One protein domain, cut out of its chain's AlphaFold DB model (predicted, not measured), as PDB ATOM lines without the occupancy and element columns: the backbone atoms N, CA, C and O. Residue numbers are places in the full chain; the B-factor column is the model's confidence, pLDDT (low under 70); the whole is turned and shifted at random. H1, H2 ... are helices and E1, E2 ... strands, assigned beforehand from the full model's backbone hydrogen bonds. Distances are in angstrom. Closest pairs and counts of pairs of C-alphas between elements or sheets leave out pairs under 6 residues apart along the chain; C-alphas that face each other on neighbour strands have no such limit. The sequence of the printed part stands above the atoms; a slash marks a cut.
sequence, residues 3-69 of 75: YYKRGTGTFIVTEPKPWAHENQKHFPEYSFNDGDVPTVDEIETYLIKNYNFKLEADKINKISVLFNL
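What this domain is: This is residues 3 to 69 of the 75 residues of an uncharacterized protein of Flavihumibacter petaseus NBRC 106054 (UniProt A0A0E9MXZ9). Two hairpins, E1 with E2 and E3 with E4, join side by side into one strongly twisted sheet; H2 packs over one face at E3, H1 packs on H2, and residues 23 to 39 loop away from the sheet. The 67 printed residues run E1 E2 H1 H2 E3 E4, class mixed; the mixed sheet's order is E2 E1 E4 E3. It is only just compact, close to loose, radius of gyration of the C-alphas 12.6 A, spans 34 by 30 by 19 A.

Where its parts are: Find C-alpha 3 at (247.900, 276.216, 238.650), where E1 (3 to 6) begins; E2 is 10 to 14, E3 54 to 58. E4 (63 to 68, 16.0 A) ends at (247.859, 269.883, 237.321). H1 is 16 to 22, H2 40 to 51, 15.8 A.

How they stand to each other: Look at N 3 and O 66, 2.7 A, for parallel E1 and E4; N 12 and O 4, 2.8 A, for antiparallel E2 and E1; N 56 and O 65, 2.8 A, for antiparallel E4 and E3. H2 is on the sheet, height 9.3 A, over E3 and along it at 10 degrees on the local plane; the closest C-alphas, Ile 48 and Lys 54, are 6.1 A apart. With residues 40 to 44 alone, H2 touches H1 at a steep tilt of 66 degrees, the same way; the closest C-alphas, Pro 16 and Val 40, are 5.9 A apart. H1 is only just not on the sheet, with 4 pairs of C-alphas within 10 A. E2, H1 H2, E3 form a split strand-helix-strand unit, two same-way strands with E1 and E4 between, its crossover right-handed. In H1 and H2 every O i to N i+4 pair is within hydrogen-bond range.

The domain as a whole: The farthest C-alphas, Thr 8 and Asp 34, are 36.7 A apart. The printed part has no cut; H1 to H2 is the long link. Residues 58 to 63 stand free; pLDDT is under 70 at 57 to 64.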
ATOM      1  N   TYR A   3     249.307 276.352 238.973       88.00
ATOM      2  CA  TYR A   3     247.900 276.216 238.650       88.00
ATOM      3  C   TYR A   3     247.445 274.784 238.925       88.00
ATOM      4  O   TYR A   3     248.003 273.828 238.380       88.00
ATOM      5  N   TYR A   4     246.408 274.611 239.742       85.62
ATOM      6  CA  TYR A   4     245.850 273.282 239.987       85.62
ATOM      7  C   TYR A   4     244.357 273.295 240.285       85.62
ATOM      8  O   TYR A   4     243.802 274.283 240.767       85.62
ATOM      9  N   LYS A   5     243.699 272.168 240.003       82.75
ATOM     10  CA  LYS A   5     242.300 271.946 240.371       82.75
ATOM     11  C   LYS A   5     242.210 271.386 241.792       82.75
ATOM     12  O   LYS A   5     242.850 270.388 242.105       82.75
ATOM     13  N   ARG A   6     241.378 271.996 242.637       77.12
ATOM     14  CA  ARG A   6     241.036 271.513 243.982       77.12
ATOM     15  C   ARG A   6     239.564 271.095 244.009       77.12
ATOM     16  O   ARG A   6     238.669 271.928 243.859       77.12
ATOM     17  N   GLY A   7     239.305 269.799 244.182       74.94
ATOM     18  CA  GLY A   7     237.947 269.247 244.229       74.94
ATOM     19  C   GLY A   7     237.199 269.319 242.889       74.94
ATOM     20  O   GLY A   7     237.782 269.178 241.813       74.94
ATOM     21  N   THR A   8     235.876 269.510 242.935       70.94
ATOM     22  CA  THR A   8     234.997 269.331 241.763       70.94
ATOM     23  C   THR A   8     234.892 270.538 240.828       70.94
ATOM     24  O   THR A   8     234.379 270.377 239.720       70.94
ATOM     25  N   GLY A   9     235.449 271.706 241.164       70.25
ATOM     26  CA  GLY A   9     235.321 272.883 240.289       70.25
ATOM     27  C   GLY A   9     236.197 274.096 240.592       70.25
ATOM     28  O   GLY A   9     236.109 275.074 239.856       70.25
ATOM     29  N   THR A  10     237.040 274.068 241.625       81.31
ATOM     30  CA  THR A  10     237.861 275.230 241.987       81.31
ATOM     31  C   THR A  10     239.239 275.124 241.352       81.31
ATOM     32  O   THR A  10     239.929 274.122 241.526       81.31
ATOM     33  N   PHE A  11     239.650 276.168 240.637       82.81
ATOM     34  CA  PHE A  11     241.023 276.325 240.175       82.81
ATOM     35  C   PHE A  11     241.762 277.280 241.102       82.81
ATOM     36  O   PHE A  11     241.253 278.351 241.427       82.81
ATOM     37  N   ILE A  12     242.951 276.876 241.531       85.12
ATOM     38  CA  ILE A  12     243.840 277.677 242.362       85.12
ATOM     39  C   ILE A  12     244.994 278.160 241.498       85.12
ATOM     40  O   ILE A  12     245.592 277.374 240.761       85.12
ATOM     41  N   VAL A  13     245.301 279.449 241.620       88.44
ATOM     42  CA  VAL A  13     246.463 280.092 241.008       88.44
ATOM     43  C   VAL A  13     247.280 280.719 242.121       88.44
ATOM     44  O   VAL A  13     246.748 281.491 242.914       88.44
ATOM     45  N   THR A  14     248.556 280.365 242.207       90.56
ATOM     46  CA  THR A  14     249.443 280.861 243.262       90.56
ATOM     47  C   THR A  14     250.893 280.878 242.792       90.56
ATOM     48  O   THR A  14     251.252 280.269 241.782       90.56
ATOM     49  N   GLU A  15     251.748 281.602 243.497       91.19
ATOM     50  CA  GLU A  15     253.189 281.574 243.271       91.19
ATOM     51  C   GLU A  15     253.842 280.441 244.084       91.19
ATOM     52  O   GLU A  15     253.299 280.041 245.116       91.19
ATOM     53  N   PRO A  16     255.018 279.927 243.668       91.62
ATOM     54  CA  PRO A  16     255.696 278.841 244.379       91.62
ATOM     55  C   PRO A  16     255.903 279.109 245.869       91.62
ATOM     56  O   PRO A  16     255.544 278.275 246.698       91.62
ATOM     57  N   LYS A  17     256.413 280.293 246.228       91.50
ATOM     58  CA  LYS A  17     256.731 280.626 247.624       91.50
ATOM     59  C   LYS A  17     255.487 280.708 248.528       91.50
ATOM     60  O   LYS A  17     255.481 280.018 249.545       91.50
ATOM     61  N   PRO A  18     254.424 281.468 248.186       92.75
ATOM     62  CA  PRO A  18     253.163 281.425 248.929       92.75
ATOM     63  C   PRO A  18     252.572 280.018 249.047       92.75
ATOM     64  O   PRO A  18     252.135 279.630 250.126       92.75
ATOM     65  N   TRP A  19     252.617 279.222 247.973       92.75
ATOM     66  CA  TRP A  19     252.134 277.843 248.018       92.75
ATOM     67  C   TRP A  19     252.904 276.989 249.031       92.75
ATOM     68  O   TRP A  19     252.285 276.291 249.833       92.75
ATOM     69  N   ALA A  20     254.237 277.064 249.032       93.69
ATOM     70  CA  ALA A  20     255.060 276.342 249.998       93.69
ATOM     71  C   ALA A  20     254.760 276.788 251.439       93.69
ATOM     72  O   ALA A  20     254.649 275.946 252.326       93.69
ATOM     73  N   HIS A  21     254.528 278.088 251.661       92.69
ATOM     74  CA  HIS A  21     254.119 278.634 252.961       92.69
ATOM     75  C   HIS A  21     252.774 278.096 253.468       92.69
ATOM     76  O   HIS A  21     252.607 277.939 254.676       92.69
ATOM     77  N   GLU A  22     251.814 277.815 252.587       92.00
ATOM     78  CA  GLU A  22     250.533 277.192 252.957       92.00
ATOM     79  C   GLU A  22     250.656 275.675 253.172       92.00
ATOM     80  O   GLU A  22     249.808 275.060 253.818       92.00
ATOM     81  N   ASN A  23     251.720 275.063 252.645       92.50
ATOM     82  CA  ASN A  23     251.919 273.618 252.598       92.50
ATOM     83  C   ASN A  23     253.233 273.177 253.274       92.50
ATOM     84  O   ASN A  23     253.858 272.207 252.849       92.50
ATOM     85  N   GLN A  24     253.631 273.850 254.360       94.50
ATOM     86  CA  GLN A  24     254.921 273.654 255.054       94.50
ATOM     87  C   GLN A  24     255.191 272.203 255.465       94.50
ATOM     88  O   GLN A  24     256.332 271.761 255.483       94.50
ATOM     89  N   LYS A  25     254.130 271.430 255.733       94.25
ATOM     90  CA  LYS A  25     254.204 269.993 256.053       94.25
ATOM     91  C   LYS A  25     254.953 269.157 255.002       94.25
ATOM     92  O   LYS A  25     255.415 268.069 255.324       94.25
ATOM     93  N   HIS A  26     255.048 269.648 253.765       93.88
ATOM     94  CA  HIS A  26     255.744 268.993 252.655       93.88
ATOM     95  C   HIS A  26     257.247 269.308 252.602       93.88
ATOM     96  O   HIS A  26     257.961 268.645 251.857       93.88
ATOM     97  N   PHE A  27     257.707 270.280 253.394       94.81
ATOM     98  CA  PHE A  27     259.077 270.799 253.431       94.81
ATOM     99  C   PHE A  27     259.586 270.893 254.886       94.81
ATOM    100  O   PHE A  27     259.890 271.990 255.361       94.81
ATOM    101  N   PRO A  28     259.609 269.774 255.641       95.19
ATOM    102  CA  PRO A  28     259.926 269.766 257.075       95.19
ATOM    103  C   PRO A  28     261.351 270.229 257.418       95.19
ATOM    104  O   PRO A  28     261.645 270.488 258.582       95.19
ATOM    105  N   GLU A  29     262.240 270.290 256.432       95.00
ATOM    106  CA  GLU A  29     263.620 270.746 256.560       95.00
ATOM    107  C   GLU A  29     263.768 272.275 256.601       95.00
ATOM    108  O   GLU A  29     264.825 272.753 257.004       95.00
ATOM    109  N   TYR A  30     262.720 273.028 256.246       94.62
ATOM    110  CA  TYR A  30     262.714 274.492 256.288       94.62
ATOM    111  C   TYR A  30     261.877 275.005 257.457       94.62
ATOM    112  O   TYR A  30     260.790 274.503 257.749       94.62
ATOM    113  N   SER A  31     262.359 276.061 258.107       93.56
ATOM    114  CA  SER A  31     261.667 276.693 259.231       93.56
ATOM    115  C   SER A  31     260.601 277.710 258.816       93.56
ATOM    116  O   SER A  31     259.778 278.088 259.650       93.56
ATOM    117  N   PHE A  32     260.610 278.167 257.557       92.06
ATOM    118  CA  PHE A  32     259.745 279.228 257.025       92.06
ATOM    119  C   PHE A  32     259.856 280.575 257.765       92.06
ATOM    120  O   PHE A  32     258.990 281.441 257.615       92.06
ATOM    121  N   ASN A  33     260.943 280.774 258.516       89.62
ATOM    122  CA  ASN A  33     261.284 282.016 259.209       89.62
ATOM    123  C   ASN A  33     262.547 282.633 258.599       89.62
ATOM    124  O   ASN A  33     263.398 281.921 258.079       89.62
ATOM    125  N   ASP A  34     262.674 283.960 258.657       83.50
ATOM    126  CA  ASP A  34     263.911 284.695 258.337       83.50
ATOM    127  C   ASP A  34     264.600 284.313 257.006       83.50
ATOM    128  O   ASP A  34     265.821 284.356 256.874       83.50
ATOM    129  N   GLY A  35     263.807 283.973 255.983       84.00
ATOM    130  CA  GLY A  35     264.303 283.632 254.644       84.00
ATOM    131  C   GLY A  35     264.719 282.169 254.454       84.00
ATOM    132  O   GLY A  35     265.094 281.806 253.339       84.00
ATOM    133  N   ASP A  36     264.599 281.334 255.484       92.12
ATOM    134  CA  ASP A  36     264.771 279.885 255.402       92.12
ATOM    135  C   ASP A  36     263.510 279.228 254.819       92.12
ATOM    136  O   ASP A  36     262.601 278.785 255.525       92.12
ATOM    137  N   VAL A  37     263.425 279.255 253.492       94.56
ATOM    138  CA  VAL A  37     262.316 278.730 252.689       94.56
ATOM    139  C   VAL A  37     262.869 277.986 251.475       94.56
ATOM    140  O   VAL A  37     263.934 278.362 250.974       94.56
ATOM    141  N   PRO A  38     262.142 276.988 250.939       94.50
ATOM    142  CA  PRO A  38     262.570 276.318 249.723       94.50
ATOM    143  C   PRO A  38     262.661 277.301 248.552       94.50
ATOM    144  O   PRO A  38     261.883 278.258 248.416       94.50
ATOM    145  N   THR A  39     263.636 277.060 247.685       94.38
ATOM    146  CA  THR A  39     263.787 277.777 246.420       94.38
ATOM    147  C   THR A  39     262.636 277.441 245.477       94.38
ATOM    148  O   THR A  39     261.938 276.440 245.631       94.38
ATOM    149  N   VAL A  40     262.435 278.285 244.462       91.19
ATOM    150  CA  VAL A  40     261.424 278.020 243.429       91.19
ATOM    151  C   VAL A  40     261.667 276.647 242.796       91.19
ATOM    152  O   VAL A  40     260.760 275.824 242.801       91.19
ATOM    153  N   ASP A  41     262.895 276.357 242.368       91.69
ATOM    154  CA  ASP A  41     263.245 275.094 241.708       91.69
ATOM    155  C   ASP A  41     262.971 273.856 242.581       91.69
ATOM    156  O   ASP A  41     262.510 272.829 242.071       91.69
ATOM    157  N   GLU A  42     263.203 273.940 243.895       94.25
ATOM    158  CA  GLU A  42     262.892 272.860 244.843       94.25
ATOM    159  C   GLU A  42     261.385 272.610 244.938       94.25
ATOM    160  O   GLU A  42     260.938 271.462 244.856       94.25
ATOM    161  N   ILE A  43     260.589 273.682 245.022       94.31
ATOM    162  CA  ILE A  43     259.122 273.608 245.068       94.31
ATOM    163  C   ILE A  43     258.582 273.007 243.769       94.31
ATOM    164  O   ILE A  43     257.765 272.083 243.795       94.31
ATOM    165  N   GLU A  44     259.049 273.498 242.621       91.81
ATOM    166  CA  GLU A  44     258.624 273.013 241.307       91.81
ATOM    167  C   GLU A  44     258.982 271.532 241.121       91.81
ATOM    168  O   GLU A  44     258.138 270.718 240.733       91.81
ATOM    169  N   THR A  45     260.208 271.149 241.484       92.38
ATOM    170  CA  THR A  45     260.678 269.759 241.423       92.38
ATOM    171  C   THR A  45     259.845 268.842 242.315       92.38
ATOM    172  O   THR A  45     259.484 267.737 241.897       92.38
ATOM    173  N   TYR A  46     259.519 269.281 243.533       93.44
ATOM    174  CA  TYR A  46     258.688 268.526 244.464       93.44
ATOM    175  C   TYR A  46     257.283 268.275 243.897       93.44
ATOM    176  O   TYR A  46     256.798 267.140 243.922       93.44
ATOM    177  N   LEU A  47     256.656 269.303 243.322       92.00
ATOM    178  CA  LEU A  47     255.330 269.217 242.705       92.00
ATOM    179  C   LEU A  47     255.299 268.284 241.489       92.00
ATOM    180  O   LEU A  47     254.363 267.495 241.331       92.00
ATOM    181  N   ILE A  48     256.326 268.331 240.638       91.19
ATOM    182  CA  ILE A  48     256.439 267.444 239.472       91.19
ATOM    183  C   ILE A  48     256.584 265.987 239.926       91.19
ATOM    184  O   ILE A  48     255.855 265.118 239.447       91.19
ATOM    185  N   LYS A  49     257.484 265.718 240.881       91.31
ATOM    186  CA  LYS A  49     257.798 264.354 241.336       91.31
ATOM    187  C   LYS A  49     256.663 263.694 242.116       91.31
ATOM    188  O   LYS A  49     256.406 262.514 241.906       91.31
ATOM    189  N   ASN A  50     256.008 264.430 243.012       90.56
ATOM    190  CA  ASN A  50     255.058 263.842 243.964       90.56
ATOM    191  C   ASN A  50     253.601 263.987 243.529       90.56
ATOM    192  O   ASN A  50     252.759 263.174 243.903       90.56
ATOM    193  N   TYR A  51     253.297 265.005 242.726       88.25
ATOM    194  CA  TYR A  51     251.920 265.382 242.426       88.25
ATOM    195  C   TYR A  51     251.614 265.444 240.932       88.25
ATOM    196  O   TYR A  51     250.515 265.844 240.568       88.25
ATOM    197  N   ASN A  52     252.531 265.003 240.060       87.00
ATOM    198  CA  ASN A  52     252.340 264.953 238.604       87.00
ATOM    199  C   ASN A  52     252.009 266.328 237.995       87.00
ATOM    200  O   ASN A  52     251.208 266.443 237.062       87.00
ATOM    201  N   PHE A  53     252.568 267.400 238.555       90.12
ATOM    202  CA  PHE A  53     252.541 268.691 237.880       90.12
ATOM    203  C   PHE A  53     253.411 268.641 236.627       90.12
ATOM    204  O   PHE A  53     254.410 267.924 236.567       90.12
ATOM    205  N   LYS A  54     253.034 269.429 235.623       88.62
ATOM    206  CA  LYS A  54     253.815 269.614 234.402       88.62
ATOM    207  C   LYS A  54     254.239 271.060 234.283       88.62
ATOM    208  O   LYS A  54     253.419 271.951 234.486       88.62
ATOM    209  N   LEU A  55     255.504 271.267 233.944       84.50
ATOM    210  CA  LEU A  55     256.021 272.579 233.602       84.50
ATOM    211  C   LEU A  55     255.623 272.901 232.158       84.50
ATOM    212  O   LEU A  55     256.109 272.271 231.219       84.50
ATOM    213  N   GLU A  56     254.746 273.878 231.983       81.19
ATOM    214  CA  GLU A  56     254.453 274.487 230.693       81.19
ATOM    215  C   GLU A  56     255.094 275.871 230.647       81.19
ATOM    216  O   GLU A  56     254.753 276.773 231.412       81.19
ATOM    217  N   ALA A  57     256.068 276.034 229.755       69.31
ATOM    218  CA  ALA A  57     256.640 277.338 229.467       69.31
ATOM    219  C   ALA A  57     255.742 278.052 228.452       69.31
ATOM    220  O   ALA A  57     255.635 277.618 227.299       69.31
ATOM    221  N   ASP A  58     255.128 279.161 228.858       60.66
ATOM    222  CA  ASP A  58     254.497 280.074 227.914       60.66
ATOM    223  C   ASP A  58     255.602 280.712 227.058       60.66
ATOM    224  O   ASP A  58     256.363 281.574 227.510       60.66
ATOM    225  N   LYS A  59     255.708 280.261 225.805       54.25
ATOM    226  CA  LYS A  59     256.709 280.738 224.839       54.25
ATOM    227  C   LYS A  59     256.537 282.218 224.476       54.25
ATOM    228  O   LYS A  59     257.484 282.811 223.969       54.25
ATOM    229  N   ILE A  60     255.361 282.799 224.713       56.81
ATOM    230  CA  ILE A  60     255.033 284.188 224.376       56.81
ATOM    231  C   ILE A  60     255.412 285.106 225.540       56.81
ATOM    232  O   ILE A  60     256.064 286.124 225.326       56.81
ATOM    233  N   ASN A  61     255.076 284.717 226.773       55.22
ATOM    234  CA  ASN A  61     255.295 285.558 227.957       55.22
ATOM    235  C   ASN A  61     256.554 285.205 228.769       55.22
ATOM    236  O   ASN A  61     256.871 285.904 229.728       55.22
ATOM    237  N   LYS A  62     257.287 284.139 228.402       58.09
ATOM    238  CA  LYS A  62     258.420 283.580 229.173       58.09
ATOM    239  C   LYS A  62     258.051 283.235 230.624       58.09
ATOM    240  O   LYS A  62     258.900 283.277 231.511       58.09
ATOM    241  N   ILE A  63     256.786 282.904 230.870       60.50
ATOM    242  CA  ILE A  63     256.301 282.513 232.192       60.50
ATOM    243  C   ILE A  63     256.319 280.989 232.266       60.50
ATOM    244  O   ILE A  63     255.677 280.314 231.462       60.50
ATOM    245  N   SER A  64     257.038 280.451 233.247       65.50
ATOM    246  CA  SER A  64     256.938 279.044 233.629       65.50
ATOM    247  C   SER A  64     255.685 278.835 234.479       65.50
ATOM    248  O   SER A  64     255.519 279.457 235.539       65.50
ATOM    249  N   VAL A  65     254.782 277.978 234.010       77.31
ATOM    250  CA  VAL A  65     253.561 277.594 234.721       77.31
ATOM    251  C   VAL A  65     253.637 276.114 235.074       77.31
ATOM    252  O   VAL A  65     253.809 275.278 234.196       77.31
ATOM    253  N   LEU A  66     253.489 275.769 236.352       82.62
ATOM    254  CA  LEU A  66     253.242 274.392 236.767       82.62
ATOM    255  C   LEU A  66     251.751 274.127 236.776       82.62
ATOM    256  O   LEU A  66     251.004 274.842 237.435       82.62
ATOM    257  N   PHE A  67     251.332 273.073 236.094       81.44
ATOM    258  CA  PHE A  67     249.926 272.778 235.886       81.44
ATOM    259  C   PHE A  67     249.567 271.345 236.285       81.44
ATOM    260  O   PHE A  67     250.266 270.396 235.919       81.44
ATOM    261  N   ASN A  68     248.453 271.182 237.007       80.81
ATOM    262  CA  ASN A  68     247.859 269.883 237.321       80.81
ATOM    263  C   ASN A  68     246.320 269.917 237.256       80.81
ATOM    264  O   ASN A  68     245.666 270.674 237.973       80.81
ATOM    265  N   LEU A  69     245.726 269.058 236.419       72.38
ATOM    266  CA  LEU A  69     244.267 268.954 236.246       72.38
ATOM    267  C   LEU A  69     243.614 267.811 237.017       72.38
ATOM    268  O   LEU A  69     242.431 267.550 236.805       72.38
TER     269      LEU A  69